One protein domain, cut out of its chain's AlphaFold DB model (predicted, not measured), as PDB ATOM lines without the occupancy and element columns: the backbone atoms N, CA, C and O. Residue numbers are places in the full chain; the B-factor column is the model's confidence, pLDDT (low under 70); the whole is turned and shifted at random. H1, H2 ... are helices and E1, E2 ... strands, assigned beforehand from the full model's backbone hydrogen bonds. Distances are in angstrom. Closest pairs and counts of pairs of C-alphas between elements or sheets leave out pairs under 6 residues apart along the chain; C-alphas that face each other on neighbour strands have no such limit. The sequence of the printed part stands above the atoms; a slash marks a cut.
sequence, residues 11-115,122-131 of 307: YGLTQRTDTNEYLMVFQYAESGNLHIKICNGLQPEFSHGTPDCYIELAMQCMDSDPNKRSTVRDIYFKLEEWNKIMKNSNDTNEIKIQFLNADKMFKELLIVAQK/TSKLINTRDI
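AT A GLANCE: This is residues 11 to 115 and 122 to 131 of the 307 residues of an uncharacterized protein of Gigaspora rosea (UniProt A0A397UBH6). Two helices, H2 and H3, run side by side in opposite directions, and the long helix H4 starts from the end of H3, making a corner with it, and reaches away as an arm whose residues 107 to 112 stand free. Apart from these three helices lie a small two-stranded hairpin, E1 and E2, and the short helix H1, which the long unnamed stretch 40 to 51 joins to H2; at the end of the printed part, residues 124 to 130 form a free tail. The printed part has 115 residues, with the named elements in the order E1, E2, H1, H2, H3, H4, H5; the sheet, order E1 - E2, is antiparallel and the class is mostly helix. The whole is loose, with a radius of gyration of the C-alphas of 17.4 A and spans of 53 by 44 by 29 A.

IN THESE COORDINATES: Find C-alpha 11 at (34.555, 22.184, -47.049); from there E1 runs over residues 11 to 15, 13.4 A long. E2 follows at residues 22 to 26, 13.0 A. H1 holds residues 34 to 39. Look next for C-alpha 52 at (53.926, 22.491, -44.405), where H2 begins; it runs to residue 61, 14.3 A. H3 holds residues 72 to 87, 22.6 A, and H4 residues 94 to 112, 27.3 A. H5, residues 128 to 131, ends at C-alpha 131 at (25.815, 24.562, -25.310).

HOW THE PARTS SIT: E1 and E2 form a hairpin, antiparallel at 156 degrees between their directions; look for N 14 and O 23 at 2.8 A and N 25 and O 12 at 2.8 A, within hydrogen-bond range. H2 and H3 are close but not clearly touching, the closest C-alphas being those of Leu 57 and Ile 75 at 7.7 A, with a shallow tilt of 14 degrees, opposite ways. H3 touches H4 with residues 82 to 86 alone, and H4 touches H3 with residues 95 to 96 alone; the closest C-alphas, of Met 86 and Lys 96, are 5.8 A apart, and the lines are about perpendicular at 79 degrees. H2 and H4 only just touch, with 3 pairs of C-alphas within 8 A, the closest those of Cys 53 and Ile 95 at 6.6 A; H4 does so with residues 95 to 98 alone. H1 and H5 are only just apart, at 8.1 A. In H1, H2, H3 and H4 every O i to N i+4 pair is within hydrogen-bond range; H5 is too short for such a pair.

THE WHOLE: The C-alphas farthest apart, of Ser 89 and Asp 130, are 53.0 A from each other. Residues 116 to 121 are not printed, and C-alphas 115 and 122 are 16.8 A apart across this cut. Of the links printed whole, H1 to H2 is long. The mean pLDDT of the printed part is 77.7; it is under 70 in 40 residues, among them 11 to 18, 20 to 36 and 110 to 115.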
ATOM      1  N   TYR A  11      35.126  22.017 -45.709       58.06
ATOM      2  CA  TYR A  11      34.555  22.184 -47.049       58.06
ATOM      3  C   TYR A  11      34.845  23.553 -47.670       58.06
ATOM      4  O   TYR A  11      34.772  23.691 -48.886       58.06
ATOM      5  N   GLY A  12      35.213  24.557 -46.870       55.03
ATOM      6  CA  GLY A  12      35.680  25.838 -47.396       55.03
ATOM      7  C   GLY A  12      35.543  27.001 -46.422       55.03
ATOM      8  O   GLY A  12      35.214  26.823 -45.249       55.03
ATOM      9  N   LEU A  13      35.792  28.204 -46.933       56.72
ATOM     10  CA  LEU A  13      35.549  29.477 -46.261       56.72
ATOM     11  C   LEU A  13      34.357  30.161 -46.936       56.72
ATOM     12  O   LEU A  13      34.324  30.271 -48.158       56.72
ATOM     13  N   THR A  14      33.395  30.634 -46.151       59.84
ATOM     14  CA  THR A  14      32.310  31.503 -46.623       59.84
ATOM     15  C   THR A  14      32.464  32.881 -46.001       59.84
ATOM     16  O   THR A  14      32.919  33.002 -44.866       59.84
ATOM     17  N   GLN A  15      32.090  33.928 -46.727       60.44
ATOM     18  CA  GLN A  15      32.158  35.300 -46.240       60.44
ATOM     19  C   GLN A  15      30.748  35.830 -46.010       60.44
ATOM     20  O   GLN A  15      29.871  35.696 -46.863       60.44
ATOM     21  N   ARG A  16      30.527  36.436 -44.847       51.78
ATOM     22  CA  ARG A  16      29.315  37.200 -44.574       51.78
ATOM     23  C   ARG A  16      29.373  38.532 -45.307       51.78
ATOM     24  O   ARG A  16      30.321  39.292 -45.137       51.78
ATOM     25  N   THR A  17      28.344  38.824 -46.091       55.84
ATOM     26  CA  THR A  17      28.263  40.045 -46.906       55.84
ATOM     27  C   THR A  17      27.952  41.299 -46.090       55.84
ATOM     28  O   THR A  17      28.144  42.406 -46.576       55.84
ATOM     29  N   ASP A  18      27.450  41.139 -44.866       60.59
ATOM     30  CA  ASP A  18      27.045  42.224 -43.974       60.59
ATOM     31  C   ASP A  18      28.152  42.638 -42.993       60.59
ATOM     32  O   ASP A  18      28.324  43.825 -42.727       60.59
ATOM     33  N   THR A  19      28.925  41.680 -42.476       71.25
ATOM     34  CA  THR A  19      30.007  41.946 -41.511       71.25
ATOM     35  C   THR A  19      31.409  41.823 -42.103       71.25
ATOM     36  O   THR A  19      32.381  42.143 -41.422       71.25
ATOM     37  N   ASN A  20      31.540  41.362 -43.354       62.66
ATOM     38  CA  ASN A  20      32.806  40.961 -43.984       62.66
ATOM     39  C   ASN A  20      33.587  39.884 -43.208       62.66
ATOM     40  O   ASN A  20      34.762  39.644 -43.495       62.66
ATOM     41  N   GLU A  21      32.952  39.209 -42.249       56.94
ATOM     42  CA  GLU A  21      33.569  38.139 -41.471       56.94
ATOM     43  C   GLU A  21      33.648  36.848 -42.288       56.94
ATOM     44  O   GLU A  21      32.697  36.459 -42.972       56.94
ATOM     45  N   TYR A  22      34.779  36.156 -42.180       55.12
ATOM     46  CA  TYR A  22      34.999  34.861 -42.816       55.12
ATOM     47  C   TYR A  22      34.692  33.732 -41.831       55.12
ATOM     48  O   TYR A  22      35.154  33.734 -40.691       55.12
ATOM     49  N   LEU A  23      33.919  32.751 -42.283       61.69
ATOM     50  CA  LEU A  23      33.490  31.584 -41.522       61.69
ATOM     51  C   LEU A  23      34.002  30.317 -42.208       61.69
ATOM     52  O   LEU A  23      33.854  30.156 -43.417       61.69
ATOM     53  N   MET A  24      34.572  29.393 -41.436       65.69
ATOM     54  CA  MET A  24      34.937  28.064 -41.932       65.69
ATOM     55  C   MET A  24      33.715  27.140 -41.938       65.69
ATOM     56  O   MET A  24      33.007  27.023 -40.936       65.69
ATOM     57  N   VAL A  25      33.483  26.470 -43.066       57.34
ATOM     58  CA  VAL A  25      32.427  25.472 -43.255       57.34
ATOM     59  C   VAL A  25      33.031  24.089 -43.039       57.34
ATOM     60  O   VAL A  25      33.933  23.672 -43.764       57.34
ATOM     61  N   PHE A  26      32.525  23.372 -42.041       61.47
ATOM     62  CA  PHE A  26      32.977  22.029 -41.679       61.47
ATOM     63  C   PHE A  26      31.906  20.985 -41.999       61.47
ATOM     64  O   PHE A  26      30.714  21.302 -42.011       61.47
ATOM     65  N   GLN A  27      32.318  19.731 -42.194       59.72
ATOM     66  CA  GLN A  27      31.387  18.611 -42.255       59.72
ATOM     67  C   GLN A  27      30.526  18.545 -41.000       59.72
ATOM     68  O   GLN A  27      31.028  18.581 -39.873       59.72
ATOM     69  N   TYR A  28      29.208  18.463 -41.209       56.34
ATOM     70  CA  TYR A  28      28.266  18.300 -40.118       56.34
ATOM     71  C   TYR A  28      28.589  16.989 -39.406       56.34
ATOM     72  O   TYR A  28      28.540  15.911 -39.995       56.34
ATOM     73  N   ALA A  29      28.961  17.090 -38.135       49.84
ATOM     74  CA  ALA A  29      29.184  15.933 -37.295       49.84
ATOM     75  C   ALA A  29      27.827  15.275 -37.006       49.84
ATOM     76  O   ALA A  29      27.179  15.601 -36.012       49.84
ATOM     77  N   GLU A  30      27.400  14.335 -37.848       46.03
ATOM     78  CA  GLU A  30      26.304  13.436 -37.490       46.03
ATOM     79  C   GLU A  30      26.665  12.754 -36.158       46.03
ATOM     80  O   GLU A  30      27.804  12.322 -35.936       46.03
ATOM     81  N   SER A  31      25.702  12.685 -35.238       48.41
ATOM     82  CA  SER A  31      25.833  12.054 -33.909       48.41
ATOM     83  C   SER A  31      26.508  12.870 -32.786       48.41
ATOM     84  O   SER A  31      27.082  12.288 -31.867       48.41
ATOM     85  N   GLY A  32      26.454  14.206 -32.792       56.97
ATOM     86  CA  GLY A  32      26.810  14.978 -31.593       56.97
ATOM     87  C   GLY A  32      27.078  16.457 -31.837       56.97
ATOM     88  O   GLY A  32      27.195  16.912 -32.968       56.97
ATOM     89  N   ASN A  33      27.198  17.228 -30.757       67.12
ATOM     90  CA  ASN A  33      27.535  18.639 -30.870       67.12
ATOM     91  C   ASN A  33      29.046  18.789 -31.134       67.12
ATOM     92  O   ASN A  33      29.858  18.353 -30.319       67.12
ATOM     93  N   LEU A  34      29.403  19.400 -32.270       68.56
ATOM     94  CA  LEU A  34      30.776  19.657 -32.727       68.56
ATOM     95  C   LEU A  34      31.691  20.185 -31.609       68.56
ATOM     96  O   LEU A  34      32.843  19.769 -31.524       68.56
ATOM     97  N   HIS A  35      31.168  21.021 -30.704       63.50
ATOM     98  CA  HIS A  35      31.954  21.533 -29.577       63.50
ATOM     99  C   HIS A  35      32.487  20.423 -28.661       63.50
ATOM    100  O   HIS A  35      33.644  20.495 -28.274       63.50
ATOM    101  N   ILE A  36      31.697  19.383 -28.348       67.44
ATOM    102  CA  ILE A  36      32.146  18.265 -27.496       67.44
ATOM    103  C   ILE A  36      33.324  17.583 -28.172       67.44
ATOM    104  O   ILE A  36      34.321  17.277 -27.528       67.44
ATOM    105  N   LYS A  37      33.227  17.377 -29.487       74.56
ATOM    106  CA  LYS A  37      34.300  16.742 -30.239       74.56
ATOM    107  C   LYS A  37      35.566  17.614 -30.236       74.56
ATOM    108  O   LYS A  37      36.636  17.083 -29.963       74.56
ATOM    109  N   ILE A  38      35.452  18.930 -30.446       77.62
ATOM    110  CA  ILE A  38      36.586  19.878 -30.376       77.62
ATOM    111  C   ILE A  38      37.214  19.895 -28.974       77.62
ATOM    112  O   ILE A  38      38.429  19.765 -28.850       77.62
ATOM    113  N   CYS A  39      36.406  19.984 -27.911       74.12
ATOM    114  CA  CYS A  39      36.885  19.928 -26.525       74.12
ATOM    115  C   CYS A  39      37.573  18.594 -26.196       74.12
ATOM    116  O   CYS A  39      38.503  18.570 -25.397       74.12
ATOM    117  N   ASN A  40      37.166  17.507 -26.853       74.88
ATOM    118  CA  ASN A  40      37.799  16.193 -26.747       74.88
ATOM    119  C   ASN A  40      39.020  16.028 -27.675       74.88
ATOM    120  O   ASN A  40      39.499  14.910 -27.863       74.88
ATOM    121  N   GLY A  41      39.536  17.116 -28.253       75.62
ATOM    122  CA  GLY A  41      40.777  17.123 -29.029       75.62
ATOM    123  C   GLY A  41      40.600  16.897 -30.529       75.62
ATOM    124  O   GLY A  41      41.579  16.618 -31.222       75.62
ATOM    125  N   LEU A  42      39.378  17.008 -31.054       79.56
ATOM    126  CA  LEU A  42      39.166  17.001 -32.496       79.56
ATOM    127  C   LEU A  42      39.780  18.260 -33.124       79.56
ATOM    128  O   LEU A  42      39.422  19.379 -32.759       79.56
ATOM    129  N   GLN A  43      40.685  18.057 -34.079       78.62
ATOM    130  CA  GLN A  43      41.372  19.117 -34.816       78.62
ATOM    131  C   GLN A  43      40.984  19.086 -36.300       78.62
ATOM    132  O   GLN A  43      40.676  18.008 -36.820       78.62
ATOM    133  N   PRO A  44      40.989  20.247 -36.978       75.69
ATOM    134  CA  PRO A  44      40.798  20.310 -38.420       75.69
ATOM    135  C   PRO A  44      41.865  19.501 -39.163       75.69
ATOM    136  O   PRO A  44      43.038  19.508 -38.788       75.69
ATOM    137  N   GLU A  45      41.457  18.832 -40.238       80.81
ATOM    138  CA  GLU A  45      42.391  18.256 -41.201       80.81
ATOM    139  C   GLU A  45      42.865  19.333 -42.184       80.81
ATOM    140  O   GLU A  45      42.095  20.208 -42.589       80.81
ATOM    141  N   PHE A  46      44.135  19.264 -42.578       84.12
ATOM    142  CA  PHE A  46      44.679  20.107 -43.638       84.12
ATOM    143  C   PHE A  46      44.541  19.390 -44.974       84.12
ATOM    144  O   PHE A  46      44.902  18.219 -45.100       84.12
ATOM    145  N   SER A  47      44.028  20.094 -45.979       81.56
ATOM    146  CA  SER A  47      43.888  19.533 -47.317       81.56
ATOM    147  C   SER A  47      45.253  19.256 -47.942       81.56
ATOM    148  O   SER A  47      46.251  19.936 -47.665       81.56
ATOM    149  N   HIS A  48      45.284  18.267 -48.834       78.81
ATOM    150  CA  HIS A  48      46.459  18.008 -49.651       78.81
ATOM    151  C   HIS A  48      46.832  19.264 -50.455       78.81
ATOM    152  O   HIS A  48      45.967  19.898 -51.057       78.81
ATOM    153  N   GLY A  49      48.114  19.631 -50.427       85.75
ATOM    154  CA  GLY A  49      48.618  20.868 -51.027       85.75
ATOM    155  C   GLY A  49      48.696  22.059 -50.069       85.75
ATOM    156  O   GLY A  49      49.237  23.090 -50.454       85.75
ATOM    157  N   THR A  50      48.229  21.942 -48.820       89.81
ATOM    158  CA  THR A  50      48.496  22.972 -47.801       89.81
ATOM    159  C   THR A  50      50.008  23.050 -47.519       89.81
ATOM    160  O   THR A  50      50.611  22.007 -47.266       89.81
ATOM    161  N   PRO A  51      50.635  24.244 -47.519       95.19
ATOM    162  CA  PRO A  51      52.054  24.400 -47.191       95.19
ATOM    163  C   PRO A  51      52.407  23.863 -45.797       95.19
ATOM    164  O   PRO A  51      51.770  24.243 -44.811       95.19
ATOM    165  N   ASP A  52      53.465  23.054 -45.686       94.75
ATOM    166  CA  ASP A  52      53.926  22.491 -44.405       94.75
ATOM    167  C   ASP A  52      54.228  23.587 -43.369       94.75
ATOM    168  O   ASP A  52      53.891  23.456 -42.192       94.75
ATOM    169  N   CYS A  53      54.820  24.702 -43.806       95.38
ATOM    170  CA  CYS A  53      55.128  25.847 -42.949       95.38
ATOM    171  C   CYS A  53      53.867  26.476 -42.330       95.38
ATOM    172  O   CYS A  53      53.898  26.942 -41.185       95.38
ATOM    173  N   TYR A  54      52.750  26.455 -43.061       95.25
ATOM    174  CA  TYR A  54      51.455  26.918 -42.580       95.25
ATOM    175  C   TYR A  54      50.829  25.908 -41.620       95.25
ATOM    176  O   TYR A  54      50.345  26.313 -40.564       95.25
ATOM    177  N   ILE A  55      50.893  24.609 -41.937       93.31
ATOM    178  CA  ILE A  55      50.424  23.534 -41.046       93.31
ATOM    179  C   ILE A  55      51.110  23.648 -39.684       93.31
ATOM    180  O   ILE A  55      50.443  23.642 -38.651       93.31
ATOM    181  N   GLU A  56      52.432  23.828 -39.669       94.31
ATOM    182  CA  GLU A  56      53.197  23.979 -38.431       94.31
ATOM    183  C   GLU A  56      52.733  25.193 -37.612       94.31
ATOM    184  O   GLU A  56      52.504  25.077 -36.406       94.31
ATOM    185  N   LEU A  57      52.543  26.352 -38.253       94.69
ATOM    186  CA  LEU A  57      52.041  27.552 -37.580       94.69
ATOM    187  C   LEU A  57      50.618  27.353 -37.040       94.69
ATOM    188  O   LEU A  57      50.329  27.720 -35.901       94.69
ATOM    189  N   ALA A  58      49.732  26.757 -37.832       92.44
ATOM    190  CA  ALA A  58      48.355  26.497 -37.441       92.44
ATOM    191  C   ALA A  58      48.288  25.527 -36.247       92.44
ATOM    192  O   ALA A  58      47.542  25.771 -35.299       92.44
ATOM    193  N   MET A  59      49.122  24.482 -36.233       90.62
ATOM    194  CA  MET A  59      49.249  23.570 -35.092       90.62
ATOM    195  C   MET A  59      49.731  24.287 -33.828       90.62
ATOM    196  O   MET A  59      49.174  24.053 -32.759       90.62
ATOM    197  N   GLN A  60      50.708  25.194 -33.942       92.75
ATOM    198  CA  GLN A  60      51.147  26.016 -32.810       92.75
ATOM    199  C   GLN A  60      50.000  26.889 -32.286       92.75
ATOM    200  O   GLN A  60      49.801  26.987 -31.083       92.75
ATOM    201  N   CYS A  61      49.185  27.478 -33.161       92.12
ATOM    202  CA  CYS A  61      48.044  28.303 -32.751       92.12
ATOM    203  C   CYS A  61      46.933  27.500 -32.048       92.12
ATOM    204  O   CYS A  61      46.210  28.045 -31.213       92.12
ATOM    205  N   MET A  62      46.793  26.216 -32.385       88.38
ATOM    206  CA  MET A  62      45.752  25.317 -31.877       88.38
ATOM    207  C   MET A  62      46.245  24.375 -30.764       88.38
ATOM    208  O   MET A  62      45.552  23.410 -30.434       88.38
ATOM    209  N   ASP A  63      47.418  24.630 -30.170       88.06
ATOM    210  CA  ASP A  63      47.941  23.797 -29.081       88.06
ATOM    211  C   ASP A  63      46.967  23.785 -27.888       88.06
ATOM    212  O   ASP A  63      46.381  24.803 -27.508       88.06
ATOM    213  N   SER A  64      46.754  22.612 -27.291       84.50
ATOM    214  CA  SER A  64      45.862  22.480 -26.135       84.50
ATOM    215  C   SER A  64      46.404  23.227 -24.916       84.50
ATOM    216  O   SER A  64      45.610  23.789 -24.163       84.50
ATOM    217  N   ASP A  65      47.730  23.292 -24.761       86.44
ATOM    218  CA  ASP A  65      48.409  24.079 -23.734       86.44
ATOM    219  C   ASP A  65      48.454  25.562 -24.150       86.44
ATOM    220  O   ASP A  65      49.152  25.915 -25.106       86.44
ATOM    221  N   PRO A  66      47.754  26.467 -23.436       88.62
ATOM    222  CA  PRO A  66      47.734  27.889 -23.768       88.62
ATOM    223  C   PRO A  66      49.120  28.543 -23.798       88.62
ATOM    224  O   PRO A  66      49.296  29.522 -24.515       88.62
ATOM    225  N   ASN A  67      50.098  28.011 -23.059       90.56
ATOM    226  CA  ASN A  67      51.450  28.573 -23.007       90.56
ATOM    227  C   ASN A  67      52.301  28.197 -24.225       90.56
ATOM    228  O   ASN A  67      53.296  28.857 -24.505       90.56
ATOM    229  N   LYS A  68      51.928  27.129 -24.940       90.50
ATOM    230  CA  LYS A  68      52.581  26.716 -26.190       90.50
ATOM    231  C   LYS A  68      51.964  27.376 -27.413       90.50
ATOM    232  O   LYS A  68      52.547  27.306 -28.496       90.50
ATOM    233  N   ARG A  69      50.803  28.021 -27.250       94.56
ATOM    234  CA  ARG A  69      50.163  28.750 -28.339       94.56
ATOM    235  C   ARG A  69      51.011  29.942 -28.739       94.56
ATOM    236  O   ARG A  69      51.386  30.753 -27.893       94.56
ATOM    237  N   SER A  70      51.279  30.063 -30.035       94.25
ATOM    238  CA  SER A  70      51.959  31.239 -30.572       94.25
ATOM    239  C   SER A  70      51.203  32.505 -30.192       94.25
ATOM    240  O   SER A  70      49.976  32.576 -30.316       94.25
ATOM    241  N   THR A  71      51.932  33.525 -29.749       95.44
ATOM    242  CA  THR A  71      51.307  34.815 -29.481       95.44
ATOM    243  C   THR A  71      50.950  35.498 -30.799       95.44
ATOM    244  O   THR A  71      51.574  35.262 -31.833       95.44
ATOM    245  N   VAL A  72      49.979  36.412 -30.766       94.62
ATOM    246  CA  VAL A  72      49.625  37.236 -31.938       94.62
ATOM    247  C   VAL A  72      50.852  37.961 -32.503       94.62
ATOM    248  O   VAL A  72      50.985  38.104 -33.716       94.62
ATOM    249  N   ARG A  73      51.778  38.373 -31.630       96.12
ATOM    250  CA  ARG A  73      53.037  39.008 -32.019       96.12
ATOM    251  C   ARG A  73      53.941  38.051 -32.803       96.12
ATOM    252  O   ARG A  73      54.461  38.452 -33.839       96.12
ATOM    253  N   ASP A  74      54.095  36.809 -32.353       95.56
ATOM    254  CA  ASP A  74      54.924  35.812 -33.047       95.56
ATOM    255  C   ASP A  74      54.331  35.447 -34.409       95.56
ATOM    256  O   ASP A  74      55.048  35.373 -35.407       95.56
ATOM    257  N   ILE A  75      53.004  35.287 -34.464       97.31
ATOM    258  CA  ILE A  75      52.270  35.039 -35.709       97.31
ATOM    259  C   ILE A  75      52.501  36.196 -36.684       97.31
ATOM    260  O   ILE A  75      52.860  35.961 -37.835       97.31
ATOM    261  N   TYR A  76      52.351  37.442 -36.224       96.56
ATOM    262  CA  TYR A  76      52.588  38.631 -37.042       96.56
ATOM    263  C   TYR A  76      54.000  38.644 -37.640       96.56
ATOM    264  O   TYR A  76      54.146  38.816 -38.849       96.56
ATOM    265  N   PHE A  77      55.035  38.416 -36.826       96.31
ATOM    266  CA  PHE A  77      56.415  38.409 -37.317       96.31
ATOM    267  C   PHE A  77      56.671  37.293 -38.327       96.31
ATOM    268  O   PHE A  77      57.322  37.529 -39.342       96.31
ATOM    269  N   LYS A  78      56.109  36.104 -38.094       96.88
ATOM    270  CA  LYS A  78      56.241  34.966 -39.010       96.88
ATOM    271  C   LYS A  78      55.571  35.246 -40.357       96.88
ATOM    272  O   LYS A  78      56.159  34.991 -41.404       96.88
ATOM    273  N   LEU A  79      54.380  35.845 -40.347       96.44
ATOM    274  CA  LEU A  79      53.689  36.265 -41.570       96.44
ATOM    275  C   LEU A  79      54.434  37.392 -42.302       96.44
ATOM    276  O   LEU A  79      54.506  37.388 -43.530       96.44
ATOM    277  N   GLU A  80      55.009  38.350 -41.569       96.25
ATOM    278  CA  GLU A  80      55.819  39.423 -42.152       96.25
ATOM    279  C   GLU A  80      57.087  38.868 -42.821       96.25
ATOM    280  O   GLU A  80      57.432  39.276 -43.933       96.25
ATOM    281  N   GLU A  81      57.755  37.911 -42.177       95.31
ATOM    282  CA  GLU A  81      58.903  37.198 -42.736       95.31
ATOM    283  C   GLU A  81      58.522  36.462 -44.024       95.31
ATOM    284  O   GLU A  81      59.180  36.639 -45.049       95.31
ATOM    285  N   TRP A  82      57.422  35.705 -44.017       96.00
ATOM    286  CA  TRP A  82      56.929  35.028 -45.218       96.00
ATOM    287  C   TRP A  82      56.614  36.019 -46.339       96.00
ATOM    288  O   TRP A  82      57.017  35.802 -47.477       96.00
ATOM    289  N   ASN A  83      55.990  37.158 -46.033       94.50
ATOM    290  CA  ASN A  83      55.720  38.204 -47.020       94.50
ATOM    291  C   ASN A  83      57.017  38.781 -47.625       94.50
ATOM    292  O   ASN A  83      57.113  38.985 -48.837       94.50
ATOM    293  N   LYS A  84      58.050  39.004 -46.799       94.31
ATOM    294  CA  LYS A  84      59.385  39.424 -47.265       94.31
ATOM    295  C   LYS A  84      60.017  38.367 -48.172       94.31
ATOM    296  O   LYS A  84      60.552  38.716 -49.223       94.31
ATOM    297  N   ILE A  85      59.923  37.092 -47.798       94.81
ATOM    298  CA  ILE A  85      60.404  35.956 -48.595       94.81
ATOM    299  C   ILE A  85      59.698  35.911 -49.956       94.81
ATOM    300  O   ILE A  85      60.365  35.787 -50.980       94.81
ATOM    301  N   MET A  86      58.373  36.074 -49.990       92.75
ATOM    302  CA  MET A  86      57.596  36.031 -51.235       92.75
ATOM    303  C   MET A  86      57.969  37.159 -52.206       92.75
ATOM    304  O   MET A  86      58.014  36.931 -53.414       92.75
ATOM    305  N   LYS A  87      58.268  38.357 -51.689       91.31
ATOM    306  CA  LYS A  87      58.695  39.520 -52.492       91.31
ATOM    307  C   LYS A  87      60.142  39.436 -52.980       91.31
ATOM    308  O   LYS A  87      60.521  40.185 -53.876       91.31
ATOM    309  N   ASN A  88      60.959  38.575 -52.380       89.19
ATOM    310  CA  ASN A  88      62.346  38.392 -52.784       89.19
ATOM    311  C   ASN A  88      62.412  37.642 -54.127       89.19
ATOM    312  O   ASN A  88      61.607  36.749 -54.381       89.19
ATOM    313  N   SER A  89      63.384  37.968 -54.978       83.81
ATOM    314  CA  SER A  89      63.641  37.268 -56.243       83.81
ATOM    315  C   SER A  89      64.281  35.886 -56.069       83.81
ATOM    316  O   SER A  89      64.376  35.135 -57.033       83.81
ATOM    317  N   ASN A  90      64.733  35.527 -54.863       82.69
ATOM    318  CA  ASN A  90      65.315  34.213 -54.616       82.69
ATOM    319  C   ASN A  90      64.247  33.106 -54.553       82.69
ATOM    320  O   ASN A  90      63.629  32.871 -53.512       82.69
ATOM    321  N   ASP A  91      64.103  32.371 -55.650       79.12
ATOM    322  CA  ASP A  91      63.141  31.273 -55.789       79.12
ATOM    323  C   ASP A  91      63.594  29.947 -55.156       79.12
ATOM    324  O   ASP A  91      62.849  28.973 -55.163       79.12
ATOM    325  N   THR A  92      64.789  29.900 -54.556       88.25
ATOM    326  CA  THR A  92      65.297  28.690 -53.876       88.25
ATOM    327  C   THR A  92      64.841  28.565 -52.420       88.25
ATOM    328  O   THR A  92      65.123  27.559 -51.768       88.25
ATOM    329  N   ASN A  93      64.149  29.574 -51.878       93.81
ATOM    330  CA  ASN A  93      63.675  29.541 -50.497       93.81
ATOM    331  C   ASN A  93      62.568  28.485 -50.317       93.81
ATOM    332  O   ASN A  93      61.537  28.538 -50.982       93.81
ATOM    333  N   GLU A  94      62.761  27.564 -49.371       94.50
ATOM    334  CA  GLU A  94      61.849  26.440 -49.125       94.50
ATOM    335  C   GLU A  94      60.412  26.886 -48.805       94.50
ATOM    336  O   GLU A  94      59.464  26.317 -49.338       94.50
ATOM    337  N   ILE A  95      60.234  27.938 -47.999       94.25
ATOM    338  CA  ILE A  95      58.907  28.472 -47.654       94.25
ATOM    339  C   ILE A  95      58.217  29.010 -48.910       94.25
ATOM    340  O   ILE A  95      57.051  28.701 -49.154       94.25
ATOM    341  N   LYS A  96      58.945  29.773 -49.735       95.06
ATOM    342  CA  LYS A  96      58.425  30.303 -51.002       95.06
ATOM    343  C   LYS A  96      57.985  29.173 -51.930       95.06
ATOM    344  O   LYS A  96      56.883  29.216 -52.467       95.06
ATOM    345  N   ILE A  97      58.823  28.145 -52.072       94.75
ATOM    346  CA  ILE A  97      58.536  26.964 -52.897       94.75
ATOM    347  C   ILE A  97      57.262  26.260 -52.417       94.75
ATOM    348  O   ILE A  97      56.423  25.902 -53.241       94.75
ATOM    349  N   GLN A  98      57.078  26.090 -51.104       95.25
ATOM    350  CA  GLN A  98      55.868  25.466 -50.561       95.25
ATOM    351  C   GLN A  98      54.598  26.245 -50.933       95.25
ATOM    352  O   GLN A  98      53.635  25.637 -51.398       95.25
ATOM    353  N   PHE A  99      54.601  27.576 -50.794       94.00
ATOM    354  CA  PHE A  99      53.456  28.407 -51.188       94.00
ATOM    355  C   PHE A  99      53.201  28.383 -52.702       94.00
ATOM    356  O   PHE A  99      52.060  28.221 -53.124       94.00
ATOM    357  N   LEU A 100      54.246  28.461 -53.532       92.81
ATOM    358  CA  LEU A 100      54.102  28.393 -54.991       92.81
ATOM    359  C   LEU A 100      53.547  27.042 -55.465       92.81
ATOM    360  O   LEU A 100      52.721  26.993 -56.379       92.81
ATOM    361  N   ASN A 101      53.971  25.943 -54.838       92.06
ATOM    362  CA  ASN A 101      53.430  24.618 -55.123       92.06
ATOM    363  C   ASN A 101      51.951  24.527 -54.728       92.06
ATOM    364  O   ASN A 101      51.154  24.015 -55.513       92.06
ATOM    365  N   ALA A 102      51.572  25.069 -53.567       90.44
ATOM    366  CA  ALA A 102      50.177  25.127 -53.136       90.44
ATOM    367  C   ALA A 102      49.298  25.907 -54.129       90.44
ATOM    368  O   ALA A 102      48.252  25.412 -54.548       90.44
ATOM    369  N   ASP A 103      49.761  27.076 -54.586       88.94
ATOM    370  CA  ASP A 103      49.062  27.887 -55.591       88.94
ATOM    371  C   ASP A 103      48.880  27.138 -56.917       88.94
ATOM    372  O   ASP A 103      47.838  27.245 -57.570       88.94
ATOM    373  N   LYS A 104      49.895  26.370 -57.334       89.69
ATOM    374  CA  LYS A 104      49.825  25.547 -58.545       89.69
ATOM    375  C   LYS A 104      48.786  24.433 -58.398       89.69
ATOM    376  O   LYS A 104      47.936  24.290 -59.273       89.69
ATOM    377  N   MET A 105      48.810  23.699 -57.286       85.00
ATOM    378  CA  MET A 105      47.844  22.627 -57.021       85.00
ATOM    379  C   MET A 105      46.411  23.156 -56.951       85.00
ATOM    380  O   MET A 105      45.496  22.546 -57.499       85.00
ATOM    381  N   PHE A 106      46.201  24.318 -56.331       77.81
ATOM    382  CA  PHE A 106      44.882  24.938 -56.260       77.81
ATOM    383  C   PHE A 106      44.330  25.290 -57.651       77.81
ATOM    384  O   PHE A 106      43.159  25.039 -57.938       77.81
ATOM    385  N   LYS A 107      45.181  25.810 -58.546       78.44
ATOM    386  CA  LYS A 107      44.803  26.074 -59.944       78.44
ATOM    387  C   LYS A 107      44.432  24.790 -60.688       78.44
ATOM    388  O   LYS A 107      43.455  24.793 -61.426       78.44
ATOM    389  N   GLU A 108      45.170  23.703 -60.476       77.50
ATOM    390  CA  GLU A 108      44.863  22.397 -61.075       77.50
ATOM    391  C   GLU A 108      43.521  21.840 -60.564       77.50
ATOM    392  O   GLU A 108      42.701  21.388 -61.362       77.50
ATOM    393  N   LEU A 109      43.236  21.956 -59.263       72.25
ATOM    394  CA  LEU A 109      41.958  21.532 -58.674       72.25
ATOM    395  C   LEU A 109      40.759  22.328 -59.214       72.25
ATOM    396  O   LEU A 109      39.715  21.742 -59.496       72.25
ATOM    397  N   LEU A 110      40.907  23.645 -59.397       68.75
ATOM    398  CA  LEU A 110      39.860  24.503 -59.968       68.75
ATOM    399  C   LEU A 110      39.489  24.124 -61.407       68.75
ATOM    400  O   LEU A 110      38.339  24.302 -61.801       68.75
ATOM    401  N   ILE A 111      40.443  23.607 -62.183       62.53
ATOM    402  CA  ILE A 111      40.207  23.161 -63.563       62.53
ATOM    403  C   ILE A 111      39.412  21.846 -63.583       62.53
ATOM    404  O   ILE A 111      38.593  21.635 -64.474       62.53
ATOM    405  N   VAL A 112      39.635  20.968 -62.600       60.19
ATOM    406  CA  VAL A 112      39.018  19.629 -62.531       60.19
ATOM    407  C   VAL A 112      37.639  19.649 -61.858       60.19
ATOM    408  O   VAL A 112      36.806  18.783 -62.127       60.19
ATOM    409  N   ALA A 113      37.363  20.630 -60.998       53.97
ATOM    410  CA  ALA A 113      36.103  20.704 -60.268       53.97
ATOM    411  C   ALA A 113      34.909  21.035 -61.192       53.97
ATOM    412  O   ALA A 113      34.654  22.192 -61.525       53.97
ATOM    413  N   GLN A 114      34.113  20.019 -61.550       53.38
ATOM    414  CA  GLN A 114      32.743  20.232 -62.027       53.38
ATOM    415  C   GLN A 114      31.922  20.867 -60.900       53.38
ATOM    416  O   GLN A 114      31.823  20.320 -59.801       53.38
ATOM    417  N   LYS A 115      31.330  22.036 -61.166       48.44
ATOM    418  CA  LYS A 115      30.403  22.682 -60.232       48.44
ATOM    419  C   LYS A 115      29.199  21.765 -60.018       48.44
ATOM    420  O   LYS A 115      28.400  21.580 -60.932       48.44
ATOM    421  N   THR A 122      24.896  27.888 -46.577       40.44
ATOM    422  CA  THR A 122      24.702  29.083 -45.739       40.44
ATOM    423  C   THR A 122      25.030  28.745 -44.285       40.44
ATOM    424  O   THR A 122      24.468  27.800 -43.724       40.44
ATOM    425  N   SER A 123      25.912  29.516 -43.651       48.16
ATOM    426  CA  SER A 123      26.231  29.374 -42.226       48.16
ATOM    427  C   SER A 123      24.994  29.587 -41.342       48.16
ATOM    428  O   SER A 123      24.231  30.523 -41.574       48.16
ATOM    429  N   LYS A 124      24.828  28.775 -40.288       52.06
ATOM    430  CA  LYS A 124      23.794  28.964 -39.253       52.06
ATOM    431  C   LYS A 124      24.416  29.492 -37.956       52.06
ATOM    432  O   LYS A 124      25.504  29.067 -37.575       52.06
ATOM    433  N   LEU A 125      23.714  30.401 -37.275       46.31
ATOM    434  CA  LEU A 125      24.124  30.969 -35.987       46.31
ATOM    435  C   LEU A 125      24.206  29.876 -34.905       46.31
ATOM    436  O   LEU A 125      23.290  29.064 -34.771       46.31
ATOM    437  N   ILE A 126      25.279  29.873 -34.111       52.56
ATOM    438  CA  ILE A 126      25.462  28.938 -32.992       52.56
ATOM    439  C   ILE A 126      24.969  29.592 -31.691       52.56
ATOM    440  O   ILE A 126      25.464  30.648 -31.301       52.56
ATOM    441  N   ASN A 127      24.023  28.952 -30.994       70.56
ATOM    442  CA  ASN A 127      23.525  29.405 -29.689       70.56
ATOM    443  C   ASN A 127      24.420  28.892 -28.547       70.56
ATOM    444  O   ASN A 127      24.454  27.698 -28.245       70.56
ATOM    445  N   THR A 128      25.134  29.802 -27.888       52.06
ATOM    446  CA  THR A 128      26.084  29.486 -26.810       52.06
ATOM    447  C   THR A 128      25.417  29.089 -25.491       52.06
ATOM    448  O   THR A 128      26.017  28.338 -24.724       52.06
ATOM    449  N   ARG A 129      24.174  29.515 -25.221       61.78
ATOM    450  CA  ARG A 129      23.452  29.136 -23.987       61.78
ATOM    451  C   ARG A 129      23.075  27.660 -23.987       61.78
ATOM    452  O   ARG A 129      23.347  26.968 -23.009       61.78
ATOM    453  N   ASP A 130      22.557  27.168 -25.107       66.69
ATOM    454  CA  ASP A 130      22.155  25.764 -25.262       66.69
ATOM    455  C   ASP A 130      23.354  24.811 -25.125       66.69
ATOM    456  O   ASP A 130      23.216  23.662 -24.704       66.69
ATOM    457  N   ILE A 131      24.552  25.290 -25.479       59.78
ATOM    458  CA  ILE A 131      25.815  24.562 -25.310       59.78
ATOM    459  C   ILE A 131      26.170  24.450 -23.827       59.78
ATOM    460  O   ILE A 131      26.410  23.346 -23.339       59.78
TER     461      ILE A 131